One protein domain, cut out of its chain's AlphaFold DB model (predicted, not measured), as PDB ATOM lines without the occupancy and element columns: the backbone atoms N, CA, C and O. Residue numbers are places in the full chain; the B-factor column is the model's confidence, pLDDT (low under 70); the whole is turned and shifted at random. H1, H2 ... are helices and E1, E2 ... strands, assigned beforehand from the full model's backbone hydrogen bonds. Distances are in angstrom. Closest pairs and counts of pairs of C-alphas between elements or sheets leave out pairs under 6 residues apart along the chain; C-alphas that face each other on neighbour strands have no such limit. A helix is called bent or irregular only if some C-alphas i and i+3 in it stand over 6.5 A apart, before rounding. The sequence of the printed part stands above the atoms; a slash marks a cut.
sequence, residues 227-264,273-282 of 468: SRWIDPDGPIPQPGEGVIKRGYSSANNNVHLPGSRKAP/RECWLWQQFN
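AT A GLANCE: This is residues 227 to 264 and 273 to 282 of the 468 residues of an uncharacterized protein of Stereum hirsutum (strain FP-91666) (UniProt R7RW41). With little regular structure, this is a small wall of three short strands, with loop residues 235 to 238 and 262 to 264 over one face, the other bare, and H1 beyond its E2 edge. The 48 printed residues run E1, E2, H1, E3; the sheet's order is E1, E3, E2, antiparallel. The class is mixed, with 16 residues in named elements; it is compact, radius of gyration of the C-alphas 9.9 A, spanning 26 by 23 by 19 A.

IN THESE COORDINATES: E1, residues 227 to 230, starts at C-alpha (134.270, 184.667, 135.966) and spans 9.7 A. E2, 243 to 246, spans 10.1 A. H1, 251 to 254, is irregular at 7.4 A. E3, 276 to 279, spans 10.0 A, ending at C-alpha (131.446, 186.599, 138.524).

HOW THE PARTS SIT: Inner E3 is antiparallel to E1 at 152 degrees, with N 230 and O 276 2.8 A apart, within hydrogen-bond range. E3 is antiparallel to E2 at 155 degrees, with N 245 and O 277 2.8 A apart, also within range. Residues 255 to 256 pair antiparallel with 244 to 245 of E2. H1, too short for an O i to N i+4 pair, has its one O i to N i+3 pair out of range; it only grazes the sheet with residues 252 to 254.

THE WHOLE: Residues 265 to 272 are not printed; C-alphas 264 and 273 are 16.0 A apart. The E1 to E2 link is long. Residues 239, 251 to 253, 263 to 264 and 273 to 274 have pLDDT under 70.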
ATOM      1  N   SER A 227     133.447 184.140 134.879       93.88
ATOM      2  CA  SER A 227     134.270 184.667 135.966       93.88
ATOM      3  C   SER A 227     135.511 185.376 135.418       93.88
ATOM      4  O   SER A 227     135.993 185.070 134.325       93.88
ATOM      5  N   ARG A 228     136.015 186.381 136.141       90.62
ATOM      6  CA  ARG A 228     137.309 187.011 135.843       90.62
ATOM      7  C   ARG A 228     137.948 187.597 137.090       90.62
ATOM      8  O   ARG A 228     137.273 188.159 137.954       90.62
ATOM      9  N   TRP A 229     139.271 187.533 137.137       89.50
ATOM     10  CA  TRP A 229     140.056 188.271 138.117       89.50
ATOM     11  C   TRP A 229     139.949 189.781 137.840       89.50
ATOM     12  O   TRP A 229     140.029 190.227 136.693       89.50
ATOM     13  N   ILE A 230     139.721 190.560 138.894       86.31
ATOM     14  CA  ILE A 230     139.811 192.017 138.885       86.31
ATOM     15  C   ILE A 230     141.262 192.385 139.193       86.31
ATOM     16  O   ILE A 230     141.759 192.097 140.285       86.31
ATOM     17  N   ASP A 231     141.916 193.012 138.218       80.69
ATOM     18  CA  ASP A 231     143.259 193.571 138.363       80.69
ATOM     19  C   ASP A 231     143.306 194.497 139.598       80.69
ATOM     20  O   ASP A 231     142.426 195.356 139.720       80.69
ATOM     21  N   PRO A 232     144.273 194.324 140.521       76.38
ATOM     22  CA  PRO A 232     144.437 195.201 141.678       76.38
ATOM     23  C   PRO A 232     144.465 196.695 141.329       76.38
ATOM     24  O   PRO A 232     143.904 197.495 142.078       76.38
ATOM     25  N   ASP A 233     145.050 197.050 140.183       78.19
ATOM     26  CA  ASP A 233     145.149 198.433 139.699       78.19
ATOM     27  C   ASP A 233     144.017 198.801 138.720       78.19
ATOM     28  O   ASP A 233     143.901 199.945 138.269       78.19
ATOM     29  N   GLY A 234     143.170 197.831 138.373       76.00
ATOM     30  CA  GLY A 234     142.068 197.995 137.437       76.00
ATOM     31  C   GLY A 234     140.822 198.625 138.064       76.00
ATOM     32  O   GLY A 234     140.620 198.590 139.281       76.00
ATOM     33  N   PRO A 235     139.918 199.179 137.234       78.50
ATOM     34  CA  PRO A 235     138.643 199.668 137.724       78.50
ATOM     35  C   PRO A 235     137.811 198.507 138.275       78.50
ATOM     36  O   PRO A 235     137.607 197.483 137.614       78.50
ATOM     37  N   ILE A 236     137.281 198.699 139.480       75.12
ATOM     38  CA  ILE A 236     136.290 197.793 140.050       75.12
ATOM     39  C   ILE A 236     135.026 197.853 139.169       75.12
ATOM     40  O   ILE A 236     134.555 198.957 138.873       75.12
ATOM     41  N   PRO A 237     134.460 196.701 138.760       80.62
ATOM     42  CA  PRO A 237     133.198 196.638 138.023       80.62
ATOM     43  C   PRO A 237     132.088 197.420 138.727       80.62
ATOM     44  O   PRO A 237     132.014 197.435 139.961       80.62
ATOM     45  N   GLN A 238     131.209 198.063 137.955       71.88
ATOM     46  CA  GLN A 238     130.146 198.874 138.544       71.88
ATOM     47  C   GLN A 238     129.149 197.995 139.324       71.88
ATOM     48  O   GLN A 238     128.879 196.850 138.934       71.88
ATOM     49  N   PRO A 239     128.556 198.508 140.421       65.06
ATOM     50  CA  PRO A 239     127.501 197.800 141.134       65.06
ATOM     51  C   PRO A 239     126.356 197.436 140.181       65.06
ATOM     52  O   PRO A 239     125.764 198.310 139.557       65.06
ATOM     53  N   GLY A 240     126.021 196.147 140.088       73.31
ATOM     54  CA  GLY A 240     124.965 195.659 139.192       73.31
ATOM     55  C   GLY A 240     125.451 194.789 138.033       73.31
ATOM     56  O   GLY A 240     124.655 194.018 137.510       73.31
ATOM     57  N   GLU A 241     126.736 194.842 137.674       78.88
ATOM     58  CA  GLU A 241     127.275 194.042 136.561       78.88
ATOM     59  C   GLU A 241     127.419 192.553 136.910       78.88
ATOM     60  O   GLU A 241     127.369 191.693 136.037       78.88
ATOM     61  N   GLY A 242     127.594 192.228 138.190       90.19
ATOM     62  CA  GLY A 242     127.767 190.860 138.663       90.19
ATOM     63  C   GLY A 242     127.989 190.799 140.167       90.19
ATOM     64  O   GLY A 242     127.693 191.750 140.895       90.19
ATOM     65  N   VAL A 243     128.501 189.664 140.627       90.88
ATOM     66  CA  VAL A 243     128.924 189.439 142.006       90.88
ATOM     67  C   VAL A 243     130.414 189.728 142.115       90.88
ATOM     68  O   VAL A 243     131.210 189.157 141.374       90.88
ATOM     69  N   ILE A 244     130.795 190.588 143.055       89.62
ATOM     70  CA  ILE A 244     132.199 190.840 143.385       89.62
ATOM     71  C   ILE A 244     132.519 190.115 144.693       89.62
ATOM     72  O   ILE A 244     131.835 190.323 145.696       89.62
ATOM     73  N   LYS A 245     133.538 189.255 144.678       88.38
ATOM     74  CA  LYS A 245     133.968 188.430 145.817       88.38
ATOM     75  C   LYS A 245     135.443 188.706 146.113       88.38
ATOM     76  O   LYS A 245     136.247 188.764 145.186       88.38
ATOM     77  N   ARG A 246     135.832 188.827 147.381       86.00
ATOM     78  CA  ARG A 246     137.259 188.802 147.756       86.00
ATOM     79  C   ARG A 246     137.782 187.362 147.722       86.00
ATOM     80  O   ARG A 246     137.047 186.437 148.076       86.00
ATOM     81  N   GLY A 247     139.033 187.182 147.294       86.25
ATOM     82  CA  GLY A 247     139.685 185.876 147.161       86.25
ATOM     83  C   GLY A 247     139.629 185.076 148.458       86.25
ATOM     84  O   GLY A 247     138.910 184.082 148.520       86.25
ATOM     85  N   TYR A 248     140.299 185.571 149.498       85.31
ATOM     86  CA  TYR A 248     140.242 185.023 150.855       85.31
ATOM     87  C   TYR A 248     139.165 185.756 151.652       85.31
ATOM     88  O   TYR A 248     139.302 186.935 151.990       85.31
ATOM     89  N   SER A 249     138.040 185.091 151.891       82.38
ATOM     90  CA  SER A 249     136.972 185.646 152.722       82.38
ATOM     91  C   SER A 249     135.987 184.568 153.128       82.38
ATOM     92  O   SER A 249     135.469 183.863 152.257       82.38
ATOM     93  N   SER A 250     135.635 184.553 154.412       73.44
ATOM     94  CA  SER A 250     134.473 183.828 154.904       73.44
ATOM     95  C   SER A 250     133.182 184.594 154.671       73.44
ATOM     96  O   SER A 250     133.119 185.825 154.790       73.44
ATOM     97  N   ALA A 251     132.127 183.819 154.417       67.44
ATOM     98  CA  ALA A 251     130.746 184.274 154.438       67.44
ATOM     99  C   ALA A 251     130.468 185.501 153.536       67.44
ATOM    100  O   ALA A 251     131.228 185.874 152.643       67.44
ATOM    101  N   ASN A 252     129.330 186.155 153.778       66.12
ATOM    102  CA  ASN A 252     128.848 187.302 153.004       66.12
ATOM    103  C   ASN A 252     129.565 188.630 153.328       66.12
ATOM    104  O   ASN A 252     129.112 189.686 152.888       66.12
ATOM    105  N   ASN A 253     130.647 188.621 154.119       67.69
ATOM    106  CA  ASN A 253     131.279 189.855 154.606       67.69
ATOM    107  C   ASN A 253     131.958 190.659 153.484       67.69
ATOM    108  O   ASN A 253     131.960 191.885 153.540       67.69
ATOM    109  N   ASN A 254     132.474 189.978 152.455       77.81
ATOM    110  CA  ASN A 254     133.163 190.585 151.309       77.81
ATOM    111  C   ASN A 254     132.566 190.126 149.965       77.81
ATOM    112  O   ASN A 254     133.281 189.960 148.974       77.81
ATOM    113  N   VAL A 255     131.252 189.879 149.954       83.75
ATOM    114  CA  VAL A 255     130.482 189.529 148.755       83.75
ATOM    115  C   VAL A 255     129.523 190.671 148.438       83.75
ATOM    116  O   VAL A 255     128.656 191.022 149.239       83.75
ATOM    117  N   HIS A 256     129.660 191.248 147.248       85.50
ATOM    118  CA  HIS A 256     128.827 192.345 146.773       85.50
ATOM    119  C   HIS A 256     127.937 191.833 145.647       85.50
ATOM    120  O   HIS A 256     128.409 191.562 144.546       85.50
ATOM    121  N   LEU A 257     126.646 191.683 145.941       86.06
ATOM    122  CA  LEU A 257     125.635 191.308 144.954       86.06
ATOM    123  C   LEU A 257     125.277 192.497 144.045       86.06
ATOM    124  O   LEU A 257     125.418 193.655 144.470       86.06
ATOM    125  N   PRO A 258     124.732 192.239 142.839       84.38
ATOM    126  CA  PRO A 258     124.133 193.278 142.010       84.38
ATOM    127  C   PRO A 258     123.152 194.153 142.801       84.38
ATOM    128  O   PRO A 258     122.317 193.649 143.552       84.38
ATOM    129  N   GLY A 259     123.266 195.475 142.660       78.81
ATOM    130  CA  GLY A 259     122.420 196.436 143.379       78.81
ATOM    131  C   GLY A 259     122.799 196.685 144.847       78.81
ATOM    132  O   GLY A 259     122.125 197.465 145.526       78.81
ATOM    133  N   SER A 260     123.875 196.077 145.361       77.81
ATOM    134  CA  SER A 260     124.417 196.434 146.676       77.81
ATOM    135  C   SER A 260     124.867 197.898 146.699       77.81
ATOM    136  O   SER A 260     125.620 198.347 145.839       77.81
ATOM    137  N   ARG A 261     124.441 198.645 147.726       72.88
ATOM    138  CA  ARG A 261     124.863 200.044 147.945       72.88
ATOM    139  C   ARG A 261     126.277 200.166 148.513       72.88
ATOM    140  O   ARG A 261     126.823 201.263 148.552       72.88
ATOM    141  N   LYS A 262     126.844 199.069 149.023       71.06
ATOM    142  CA  LYS A 262     128.188 199.066 149.602       71.06
ATOM    143  C   LYS A 262     129.195 198.825 148.488       71.06
ATOM    144  O   LYS A 262     129.233 197.722 147.941       71.06
ATOM    145  N   ALA A 263     130.001 199.838 148.187       64.31
ATOM    146  CA  ALA A 263     131.167 199.663 147.336       64.31
ATOM    147  C   ALA A 263     132.149 198.678 148.001       64.31
ATOM    148  O   ALA A 263     132.270 198.682 149.232       64.31
ATOM    149  N   PRO A 264     132.827 197.822 147.224       67.12
ATOM    150  CA  PRO A 264     133.949 197.048 147.737       67.12
ATOM    151  C   PRO A 264     135.035 197.998 148.240       67.12
ATOM    152  O   PRO A 264     135.420 198.951 147.564       67.12
ATOM    153  N   ARG A 273     148.461 189.249 148.933       57.69
ATOM    154  CA  ARG A 273     147.616 188.733 147.833       57.69
ATOM    155  C   ARG A 273     146.128 189.095 147.919       57.69
ATOM    156  O   ARG A 273     145.266 188.244 147.669       57.69
ATOM    157  N   GLU A 274     145.821 190.366 148.183       66.81
ATOM    158  CA  GLU A 274     144.480 190.876 147.903       66.81
ATOM    159  C   GLU A 274     144.144 190.626 146.429       66.81
ATOM    160  O   GLU A 274     144.770 191.157 145.516       66.81
ATOM    161  N   CYS A 275     143.149 189.782 146.197       79.50
ATOM    162  CA  CYS A 275     142.582 189.568 144.882       79.50
ATOM    163  C   CYS A 275     141.068 189.634 144.998       79.50
ATOM    164  O   CYS A 275     140.470 189.242 146.006       79.50
ATOM    165  N   TRP A 276     140.456 190.165 143.952       86.06
ATOM    166  CA  TRP A 276     139.018 190.286 143.845       86.06
ATOM    167  C   TRP A 276     138.566 189.568 142.586       86.06
ATOM    168  O   TRP A 276     139.180 189.676 141.530       86.06
ATOM    169  N   LEU A 277     137.490 188.815 142.701       89.75
ATOM    170  CA  LEU A 277     136.875 188.084 141.614       89.75
ATOM    171  C   LEU A 277     135.573 188.782 141.245       89.75
ATOM    172  O   LEU A 277     134.762 189.091 142.118       89.75
ATOM    173  N   TRP A 278     135.357 188.989 139.954       92.69
ATOM    174  CA  TRP A 278     134.034 189.263 139.414       92.69
ATOM    175  C   TRP A 278     133.460 187.974 138.836       92.69
ATOM    176  O   TRP A 278     134.161 187.234 138.145       92.69
ATOM    177  N   GLN A 279     132.183 187.720 139.090       94.12
ATOM    178  CA  GLN A 279     131.446 186.599 138.524       94.12
ATOM    179  C   GLN A 279     130.076 187.075 138.049       94.12
ATOM    180  O   GLN A 279     129.406 187.851 138.734       94.12
ATOM    181  N   GLN A 280     129.635 186.599 136.890       94.94
ATOM    182  CA  GLN A 280     128.285 186.823 136.397       94.94
ATOM    183  C   GLN A 280     127.278 186.356 137.454       94.94
ATOM    184  O   GLN A 280     127.365 185.248 137.985       94.94
ATOM    185  N   PHE A 281     126.304 187.207 137.769       93.56
ATOM    186  CA  PHE A 281     125.276 186.843 138.732       93.56
ATOM    187  C   PHE A 281     124.330 185.795 138.146       93.56
ATOM    188  O   PHE A 281     123.731 186.014 137.094       93.56
ATOM    189  N   ASN A 282     124.159 184.683 138.861       95.00
ATOM    190  CA  ASN A 282     123.141 183.693 138.549       95.00
ATOM    191  C   ASN A 282     121.869 183.952 139.381       95.00
ATOM    192  O   ASN A 282     121.860 183.659 140.582       95.00
TER     193      ASN A 282